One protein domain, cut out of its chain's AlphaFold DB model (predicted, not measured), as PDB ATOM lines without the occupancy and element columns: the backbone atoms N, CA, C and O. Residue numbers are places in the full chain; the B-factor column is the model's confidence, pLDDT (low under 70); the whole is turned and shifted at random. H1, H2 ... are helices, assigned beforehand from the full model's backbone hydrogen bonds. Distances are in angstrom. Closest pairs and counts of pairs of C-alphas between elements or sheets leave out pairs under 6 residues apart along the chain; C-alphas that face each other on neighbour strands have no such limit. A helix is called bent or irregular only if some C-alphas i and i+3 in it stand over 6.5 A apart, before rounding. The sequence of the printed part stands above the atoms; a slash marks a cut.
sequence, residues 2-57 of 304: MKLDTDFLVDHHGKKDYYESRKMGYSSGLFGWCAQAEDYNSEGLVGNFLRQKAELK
ATOM      1  N   MET A   2     140.879 127.710 153.649       79.19
ATOM      2  CA  MET A   2     141.031 127.296 152.247       79.19
ATOM      3  C   MET A   2     142.180 126.291 152.118       79.19
ATOM      4  O   MET A   2     143.134 126.354 152.886       79.19
ATOM      5  N   LYS A   3     142.103 125.380 151.141       81.69
ATOM      6  CA  LYS A   3     143.091 124.301 150.968       81.69
ATOM      7  C   LYS A   3     144.533 124.818 150.805       81.69
ATOM      8  O   LYS A   3     145.459 124.260 151.379       81.69
ATOM      9  N   LEU A   4     144.701 125.930 150.089       78.88
ATOM     10  CA  LEU A   4     146.006 126.561 149.873       78.88
ATOM     11  C   LEU A   4     146.648 127.058 151.180       78.88
ATOM     12  O   LEU A   4     147.846 126.892 151.368       78.88
ATOM     13  N   ASP A   5     145.854 127.627 152.093       80.88
ATOM     14  CA  ASP A   5     146.344 128.061 153.408       80.88
ATOM     15  C   ASP A   5     146.852 126.887 154.233       80.88
ATOM     16  O   ASP A   5     147.904 126.974 154.859       80.88
ATOM     17  N   THR A   6     146.106 125.780 154.236       84.06
ATOM     18  CA  THR A   6     146.508 124.564 154.951       84.06
ATOM     19  C   THR A   6     147.832 124.011 154.441       84.06
ATOM     20  O   THR A   6     148.667 123.658 155.267       84.06
ATOM     21  N   ASP A   7     148.045 123.979 153.125       88.50
ATOM     22  CA  ASP A   7     149.231 123.356 152.529       88.50
ATOM     23  C   ASP A   7     150.521 124.112 152.922       88.50
ATOM     24  O   ASP A   7     151.460 123.509 153.434       88.50
ATOM     25  N   PHE A   8     150.540 125.446 152.810       88.31
ATOM     26  CA  PHE A   8     151.709 126.254 153.201       88.31
ATOM     27  C   PHE A   8     151.928 126.336 154.719       88.31
ATOM     28  O   PHE A   8     153.067 126.475 155.169       88.31
ATOM     29  N   LEU A   9     150.858 126.260 155.518       87.06
ATOM     30  CA  LEU A   9     150.966 126.248 156.979       87.06
ATOM     31  C   LEU A   9     151.569 124.939 157.504       87.06
ATOM     32  O   LEU A   9     152.327 124.978 158.472       87.06
ATOM     33  N   VAL A  10     151.243 123.798 156.885       88.81
ATOM     34  CA  VAL A  10     151.811 122.488 157.256       88.81
ATOM     35  C   VAL A  10     153.314 122.441 156.970       88.81
ATOM     36  O   VAL A  10     154.063 121.908 157.785       88.81
ATOM     37  N   ASP A  11     153.760 123.073 155.884       88.19
ATOM     38  CA  ASP A  11     155.169 123.115 155.477       88.19
ATOM     39  C   ASP A  11     156.000 124.197 156.202       88.19
ATOM     40  O   ASP A  11     157.140 124.451 155.823       88.19
ATOM     41  N   HIS A  12     155.466 124.848 157.247       87.75
ATOM     42  CA  HIS A  12     156.114 125.966 157.962       87.75
ATOM     43  C   HIS A  12     156.501 127.148 157.057       87.75
ATOM     44  O   HIS A  12     157.481 127.855 157.295       87.75
ATOM     45  N   HIS A  13     155.742 127.355 155.984       90.50
ATOM     46  CA  HIS A  13     155.954 128.397 154.984       90.50
ATOM     47  C   HIS A  13     154.748 129.357 154.926       90.50
ATOM     48  O   HIS A  13     154.451 129.966 153.890       90.50
ATOM     49  N   GLY A  14     154.043 129.513 156.051       90.44
ATOM     50  CA  GLY A  14     152.892 130.398 156.178       90.44
ATOM     51  C   GLY A  14     153.272 131.858 156.444       90.44
ATOM     52  O   GLY A  14     154.441 132.230 156.577       90.44
ATOM     53  N   LYS A  15     152.253 132.716 156.583       88.50
ATOM     54  CA  LYS A  15     152.415 134.162 156.851       88.50
ATOM     55  C   LYS A  15     153.307 134.447 158.064       88.50
ATOM     56  O   LYS A  15     154.133 135.355 158.026       88.50
ATOM     57  N   LYS A  16     153.135 133.687 159.150       88.56
ATOM     58  CA  LYS A  16     153.913 133.861 160.386       88.56
ATOM     59  C   LYS A  16     155.394 133.552 160.153       88.56
ATOM     60  O   LYS A  16     156.240 134.383 160.485       88.56
ATOM     61  N   ASP A  17     155.676 132.425 159.510       89.44
ATOM     62  CA  ASP A  17     157.034 131.961 159.213       89.44
ATOM     63  C   ASP A  17     157.763 132.921 158.253       89.44
ATOM     64  O   ASP A  17     158.956 133.198 158.406       89.44
ATOM     65  N   TYR A  18     157.033 133.538 157.316       88.06
ATOM     66  CA  TYR A  18     157.561 134.602 156.458       88.06
ATOM     67  C   TYR A  18     158.056 135.820 157.261       88.06
ATOM     68  O   TYR A  18     159.164 136.317 157.044       88.06
ATOM     69  N   TYR A  19     157.270 136.316 158.220       86.06
ATOM     70  CA  TYR A  19     157.693 137.465 159.029       86.06
ATOM     71  C   TYR A  19     158.812 137.117 160.018       86.06
ATOM     72  O   TYR A  19     159.640 137.979 160.320       86.06
ATOM     73  N   GLU A  20     158.860 135.881 160.515       87.12
ATOM     74  CA  GLU A  20     159.939 135.403 161.386       87.12
ATOM     75  C   GLU A  20     161.260 135.242 160.622       87.12
ATOM     76  O   GLU A  20     162.280 135.792 161.049       87.12
ATOM     77  N   SER A  21     161.241 134.606 159.447       86.00
ATOM     78  CA  SER A  21     162.420 134.467 158.578       86.00
ATOM     79  C   SER A  21     162.985 135.827 158.142       86.00
ATOM     80  O   SER A  21     164.202 136.045 158.170       86.00
ATOM     81  N   ARG A  22     162.113 136.805 157.856       81.75
ATOM     82  CA  ARG A  22     162.518 138.178 157.519       81.75
ATOM     83  C   ARG A  22     163.225 138.900 158.670       81.75
ATOM     84  O   ARG A  22     164.147 139.671 158.413       81.75
ATOM     85  N   LYS A  23     162.828 138.658 159.926       83.75
ATOM     86  CA  LYS A  23     163.496 139.237 161.110       83.75
ATOM     87  C   LYS A  23     164.891 138.652 161.334       83.75
ATOM     88  O   LYS A  23     165.766 139.364 161.815       83.75
ATOM     89  N   MET A  24     165.093 137.386 160.977       80.75
ATOM     90  CA  MET A  24     166.356 136.668 161.178       80.75
ATOM     91  C   MET A  24     167.386 136.888 160.055       80.75
ATOM     92  O   MET A  24     168.509 136.406 160.164       80.75
ATOM     93  N   GLY A  25     167.036 137.610 158.982       75.62
ATOM     94  CA  GLY A  25     167.951 137.928 157.876       75.62
ATOM     95  C   GLY A  25     168.169 136.795 156.864       75.62
ATOM     96  O   GLY A  25     168.932 136.969 155.918       75.62
ATOM     97  N   TYR A  26     167.464 135.669 157.015       64.56
ATOM     98  CA  TYR A  26     167.501 134.528 156.102       64.56
ATOM     99  C   TYR A  26     166.078 134.228 155.635       64.56
ATOM    100  O   TYR A  26     165.322 133.566 156.333       64.56
ATOM    101  N   SER A  27     165.701 134.716 154.453       65.62
ATOM    102  CA  SER A  27     164.447 134.305 153.805       65.62
ATOM    103  C   SER A  27     164.782 133.670 152.460       65.62
ATOM    104  O   SER A  27     164.994 134.349 151.461       65.62
ATOM    105  N   SER A  28     164.920 132.346 152.464       73.25
ATOM    106  CA  SER A  28     165.035 131.527 151.258       73.25
ATOM    107  C   SER A  28     163.861 130.557 151.260       73.25
ATOM    108  O   SER A  28     163.645 129.875 152.257       73.25
ATOM    109  N   GLY A  29     163.079 130.541 150.182       82.94
ATOM    110  CA  GLY A  29     161.892 129.696 150.061       82.94
ATOM    111  C   GLY A  29     160.662 130.458 149.574       82.94
ATOM    112  O   GLY A  29     160.601 131.687 149.630       82.94
ATOM    113  N   LEU A  30     159.689 129.708 149.062       88.06
ATOM    114  CA  LEU A  30     158.379 130.233 148.689       88.06
ATOM    115  C   LEU A  30     157.459 130.186 149.909       88.06
ATOM    116  O   LEU A  30     157.263 129.114 150.474       88.06
ATOM    117  N   PHE A  31     156.878 131.329 150.266       89.25
ATOM    118  CA  PHE A  31     155.874 131.451 151.322       89.25
ATOM    119  C   PHE A  31     154.509 131.752 150.708       89.25
ATOM    120  O   PHE A  31     154.430 132.428 149.677       89.25
ATOM    121  N   GLY A  32     153.440 131.278 151.342       89.56
ATOM    122  CA  GLY A  32     152.084 131.418 150.823       89.56
ATOM    123  C   GLY A  32     151.040 131.523 151.928       89.56
ATOM    124  O   GLY A  32     151.136 130.870 152.962       89.56
ATOM    125  N   TRP A  33     150.052 132.386 151.709       90.12
ATOM    126  CA  TRP A  33     148.829 132.477 152.505       90.12
ATOM    127  C   TRP A  33     147.731 133.160 151.684       90.12
ATOM    128  O   TRP A  33     148.000 133.927 150.754       90.12
ATOM    129  N   CYS A  34     146.479 132.903 152.025       89.62
ATOM    130  CA  CYS A  34     145.325 133.626 151.545       89.62
ATOM    131  C   CYS A  34     145.300 134.988 152.233       89.62
ATOM    132  O   CYS A  34     145.263 135.094 153.459       89.62
ATOM    133  N   ALA A  35     145.316 136.042 151.422       90.19
ATOM    134  CA  ALA A  35     145.248 137.406 151.914       90.19
ATOM    135  C   ALA A  35     143.947 137.643 152.699       90.19
ATOM    136  O   ALA A  35     142.856 137.318 152.224       90.19
ATOM    137  N   GLN A  36     144.071 138.227 153.888       90.69
ATOM    138  CA  GLN A  36     142.941 138.587 154.747       90.69
ATOM    139  C   GLN A  36     142.766 140.109 154.821       90.69
ATOM    140  O   GLN A  36     143.508 140.867 154.193       90.69
ATOM    141  N   ALA A  37     141.787 140.577 155.604       92.88
ATOM    142  CA  ALA A  37     141.505 142.005 155.778       92.88
ATOM    143  C   ALA A  37     142.748 142.812 156.194       92.88
ATOM    144  O   ALA A  37     142.947 143.931 155.737       92.88
ATOM    145  N   GLU A  38     143.617 142.223 157.013       92.25
ATOM    146  CA  GLU A  38     144.884 142.824 157.441       92.25
ATOM    147  C   GLU A  38     145.854 143.034 156.271       92.25
ATOM    148  O   GLU A  38     146.478 144.087 156.171       92.25
ATOM    149  N   ASP A  39     145.974 142.054 155.368       92.81
ATOM    150  CA  ASP A  39     146.836 142.148 154.184       92.81
ATOM    151  C   ASP A  39     146.271 143.161 153.185       92.81
ATOM    152  O   ASP A  39     147.014 143.983 152.646       92.81
ATOM    153  N   TYR A  40     144.950 143.152 152.996       94.06
ATOM    154  CA  TYR A  40     144.235 144.104 152.147       94.06
ATOM    155  C   TYR A  40     144.381 145.548 152.646       94.06
ATOM    156  O   TYR A  40     144.576 146.460 151.843       94.06
ATOM    157  N   ASN A  41     144.333 145.760 153.965       93.75
ATOM    158  CA  ASN A  41     144.469 147.076 154.597       93.75
ATOM    159  C   ASN A  41     145.924 147.476 154.872       93.75
ATOM    160  O   ASN A  41     146.170 148.602 155.298       93.75
ATOM    161  N   SER A  42     146.892 146.592 154.616       92.94
ATOM    162  CA  SER A  42     148.302 146.891 154.856       92.94
ATOM    163  C   SER A  42     148.803 148.060 153.998       92.94
ATOM    164  O   SER A  42     148.353 148.294 152.864       92.94
ATOM    165  N   GLU A  43     149.761 148.802 154.547       88.94
ATOM    166  CA  GLU A  43     150.528 149.798 153.808       88.94
ATOM    167  C   GLU A  43     151.696 149.110 153.088       88.94
ATOM    168  O   GLU A  43     152.455 148.344 153.685       88.94
ATOM    169  N   GLY A  44     151.838 149.363 151.785       88.12
ATOM    170  CA  GLY A  44     152.901 148.791 150.957       88.12
ATOM    171  C   GLY A  44     152.393 148.089 149.699       88.12
ATOM    172  O   GLY A  44     151.227 148.200 149.319       88.12
ATOM    173  N   LEU A  45     153.299 147.374 149.025       88.62
ATOM    174  CA  LEU A  45     153.035 146.766 147.714       88.62
ATOM    175  C   LEU A  45     151.899 145.736 147.755       88.62
ATOM    176  O   LEU A  45     151.070 145.727 146.852       88.62
ATOM    177  N   VAL A  46     151.841 144.915 148.809       89.44
ATOM    178  CA  VAL A  46     150.823 143.861 148.967       89.44
ATOM    179  C   VAL A  46     149.427 144.473 149.091       89.44
ATOM    180  O   VAL A  46     148.571 144.194 148.255       89.44
ATOM    181  N   GLY A  47     149.205 145.366 150.061       93.38
ATOM    182  CA  GLY A  47     147.907 146.023 150.233       93.38
ATOM    183  C   GLY A  47     147.489 146.880 149.031       93.38
ATOM    184  O   GLY A  47     146.329 146.832 148.627       93.38
ATOM    185  N   ASN A  48     148.420 147.604 148.392       93.81
ATOM    186  CA  ASN A  48     148.122 148.380 147.178       93.81
ATOM    187  C   ASN A  48     147.689 147.491 146.007       93.81
ATOM    188  O   ASN A  48     146.715 147.808 145.324       93.81
ATOM    189  N   PHE A  49     148.390 146.377 145.785       95.00
ATOM    190  CA  PHE A  49     148.041 145.425 144.736       95.00
ATOM    191  C   PHE A  49     146.662 144.805 144.984       95.00
ATOM    192  O   PHE A  49     145.838 144.755 144.071       95.00
ATOM    193  N   LEU A  50     146.382 144.391 146.224       94.81
ATOM    194  CA  LEU A  50     145.099 143.796 146.597       94.81
ATOM    195  C   LEU A  50     143.937 144.778 146.412       94.81
ATOM    196  O   LEU A  50     142.962 144.411 145.770       94.81
ATOM    197  N   ARG A  51     144.057 146.034 146.862       94.44
ATOM    198  CA  ARG A  51     143.016 147.065 146.661       94.44
ATOM    199  C   ARG A  51     142.761 147.405 145.191       94.44
ATOM    200  O   ARG A  51     141.662 147.816 144.843       94.44
ATOM    201  N   GLN A  52     143.766 147.260 144.326       95.25
ATOM    202  CA  GLN A  52     143.611 147.501 142.888       95.25
ATOM    203  C   GLN A  52     142.955 146.321 142.157       95.25
ATOM    204  O   GLN A  52     142.328 146.515 141.115       95.25
ATOM    205  N   LYS A  53     143.165 145.092 142.639       93.88
ATOM    206  CA  LYS A  53     142.841 143.861 141.900       93.88
ATOM    207  C   LYS A  53     141.728 143.023 142.518       93.88
ATOM    208  O   LYS A  53     141.221 142.140 141.834       93.88
ATOM    209  N   ALA A  54     141.370 143.264 143.772       91.25
ATOM    210  CA  ALA A  54     140.406 142.474 144.515       91.25
ATOM    211  C   ALA A  54     139.492 143.368 145.359       91.25
ATOM    212  O   ALA A  54     139.829 144.500 145.694       91.25
ATOM    213  N   GLU A  55     138.341 142.819 145.729       92.00
ATOM    214  CA  GLU A  55     137.408 143.419 146.676       92.00
ATOM    215  C   GLU A  55     137.431 142.607 147.974       92.00
ATOM    216  O   GLU A  55     137.399 141.372 147.949       92.00
ATOM    217  N   LEU A  56     137.494 143.286 149.121       90.81
ATOM    218  CA  LEU A  56     137.433 142.622 150.418       90.81
ATOM    219  C   LEU A  56     135.979 142.268 150.751       90.81
ATOM    220  O   LEU A  56     135.180 143.146 151.065       90.81
ATOM    221  N   LYS A  57     135.654 140.972 150.734       92.19
ATOM    222  CA  LYS A  57     134.338 140.449 151.122       92.19
ATOM    223  C   LYS A  57     134.429 139.573 152.367       92.19
ATOM    224  O   LYS A  57     135.354 138.774 152.521       92.19
TER     225      LYS A  57
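AT A GLANCE: This is residues 2 to 57 of the 304 residues of an uncharacterized protein of Glycine soja (UniProt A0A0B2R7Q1). The model is an open, flat triangle of helices: H2, the longest, at one corner, H1 at another, and the packed pair of H3 and H4 at the third. A long link, residues 25 to 36, folds back from the far end of H2 and runs past it to H3, while H1 and H2 do not pack on the H3 and H4 pair. The printed part has 56 residues with four named helices, H1, H2, H3 and H4 in chain order, and no named strand; its class is all helix. It is only just compact, close to loose, with a radius of gyration of the C-alphas of 12.2 A, and its C-alphas span 30 by 27 by 14 A.

IN THESE COORDINATES: Begin with H2, residues 15 to 24. Find C-alpha 15 at (152.415, 134.162, 156.851); from there the helix runs 14.8 A to C-alpha 24 at (166.356, 136.668, 161.178). Look before it for H1, residues 3 to 10, which starts at C-alpha 3 at (143.091, 124.301, 150.968) and is 10.9 A long from first to last C-alpha. After H2, go on to H3, residues 37 to 41, a short helix of 6.0 A. H4, residues 45 to 53, then runs 12.1 A to C-alpha 53 at (142.841, 143.861, 141.900). None of the four is bent.

HOW THE PARTS SIT: Start again at H2, which touches no helix. H1 is near H2, with 6 pairs of C-alphas within 10 A, and their closest C-alphas are 8.0 A apart. The link between these two, 4 residues, is tight. H2 and H3 are apart, and so are H2 and H4. Now look at Tyr 40 and Gly 47, where H3 and H4 touch: their C-alphas, the closest of the two helices, are 4.6 A apart. This pair has 9 pairs of C-alphas within 8 A, and the centres are 9.2 A apart. H1 is apart from both H3 and H4. In H1, H2, H3 and H4, every O i to N i+4 pair is within hydrogen-bond range.

THE WHOLE: The two C-alphas farthest apart are those of Gly 25 and Lys 57, at 34.4 A, while Met 2 and Lys 57, the first and last printed residues, have C-alphas 14.8 A apart. The outline is flat. The printed part has no cut. The link from H2 to H3, 12 residues, is long; the link from H3 to H4, 3 residues, is tight. The mean pLDDT of the printed part is 87.6; look at residues 26 to 27 for the low confidence, under 70.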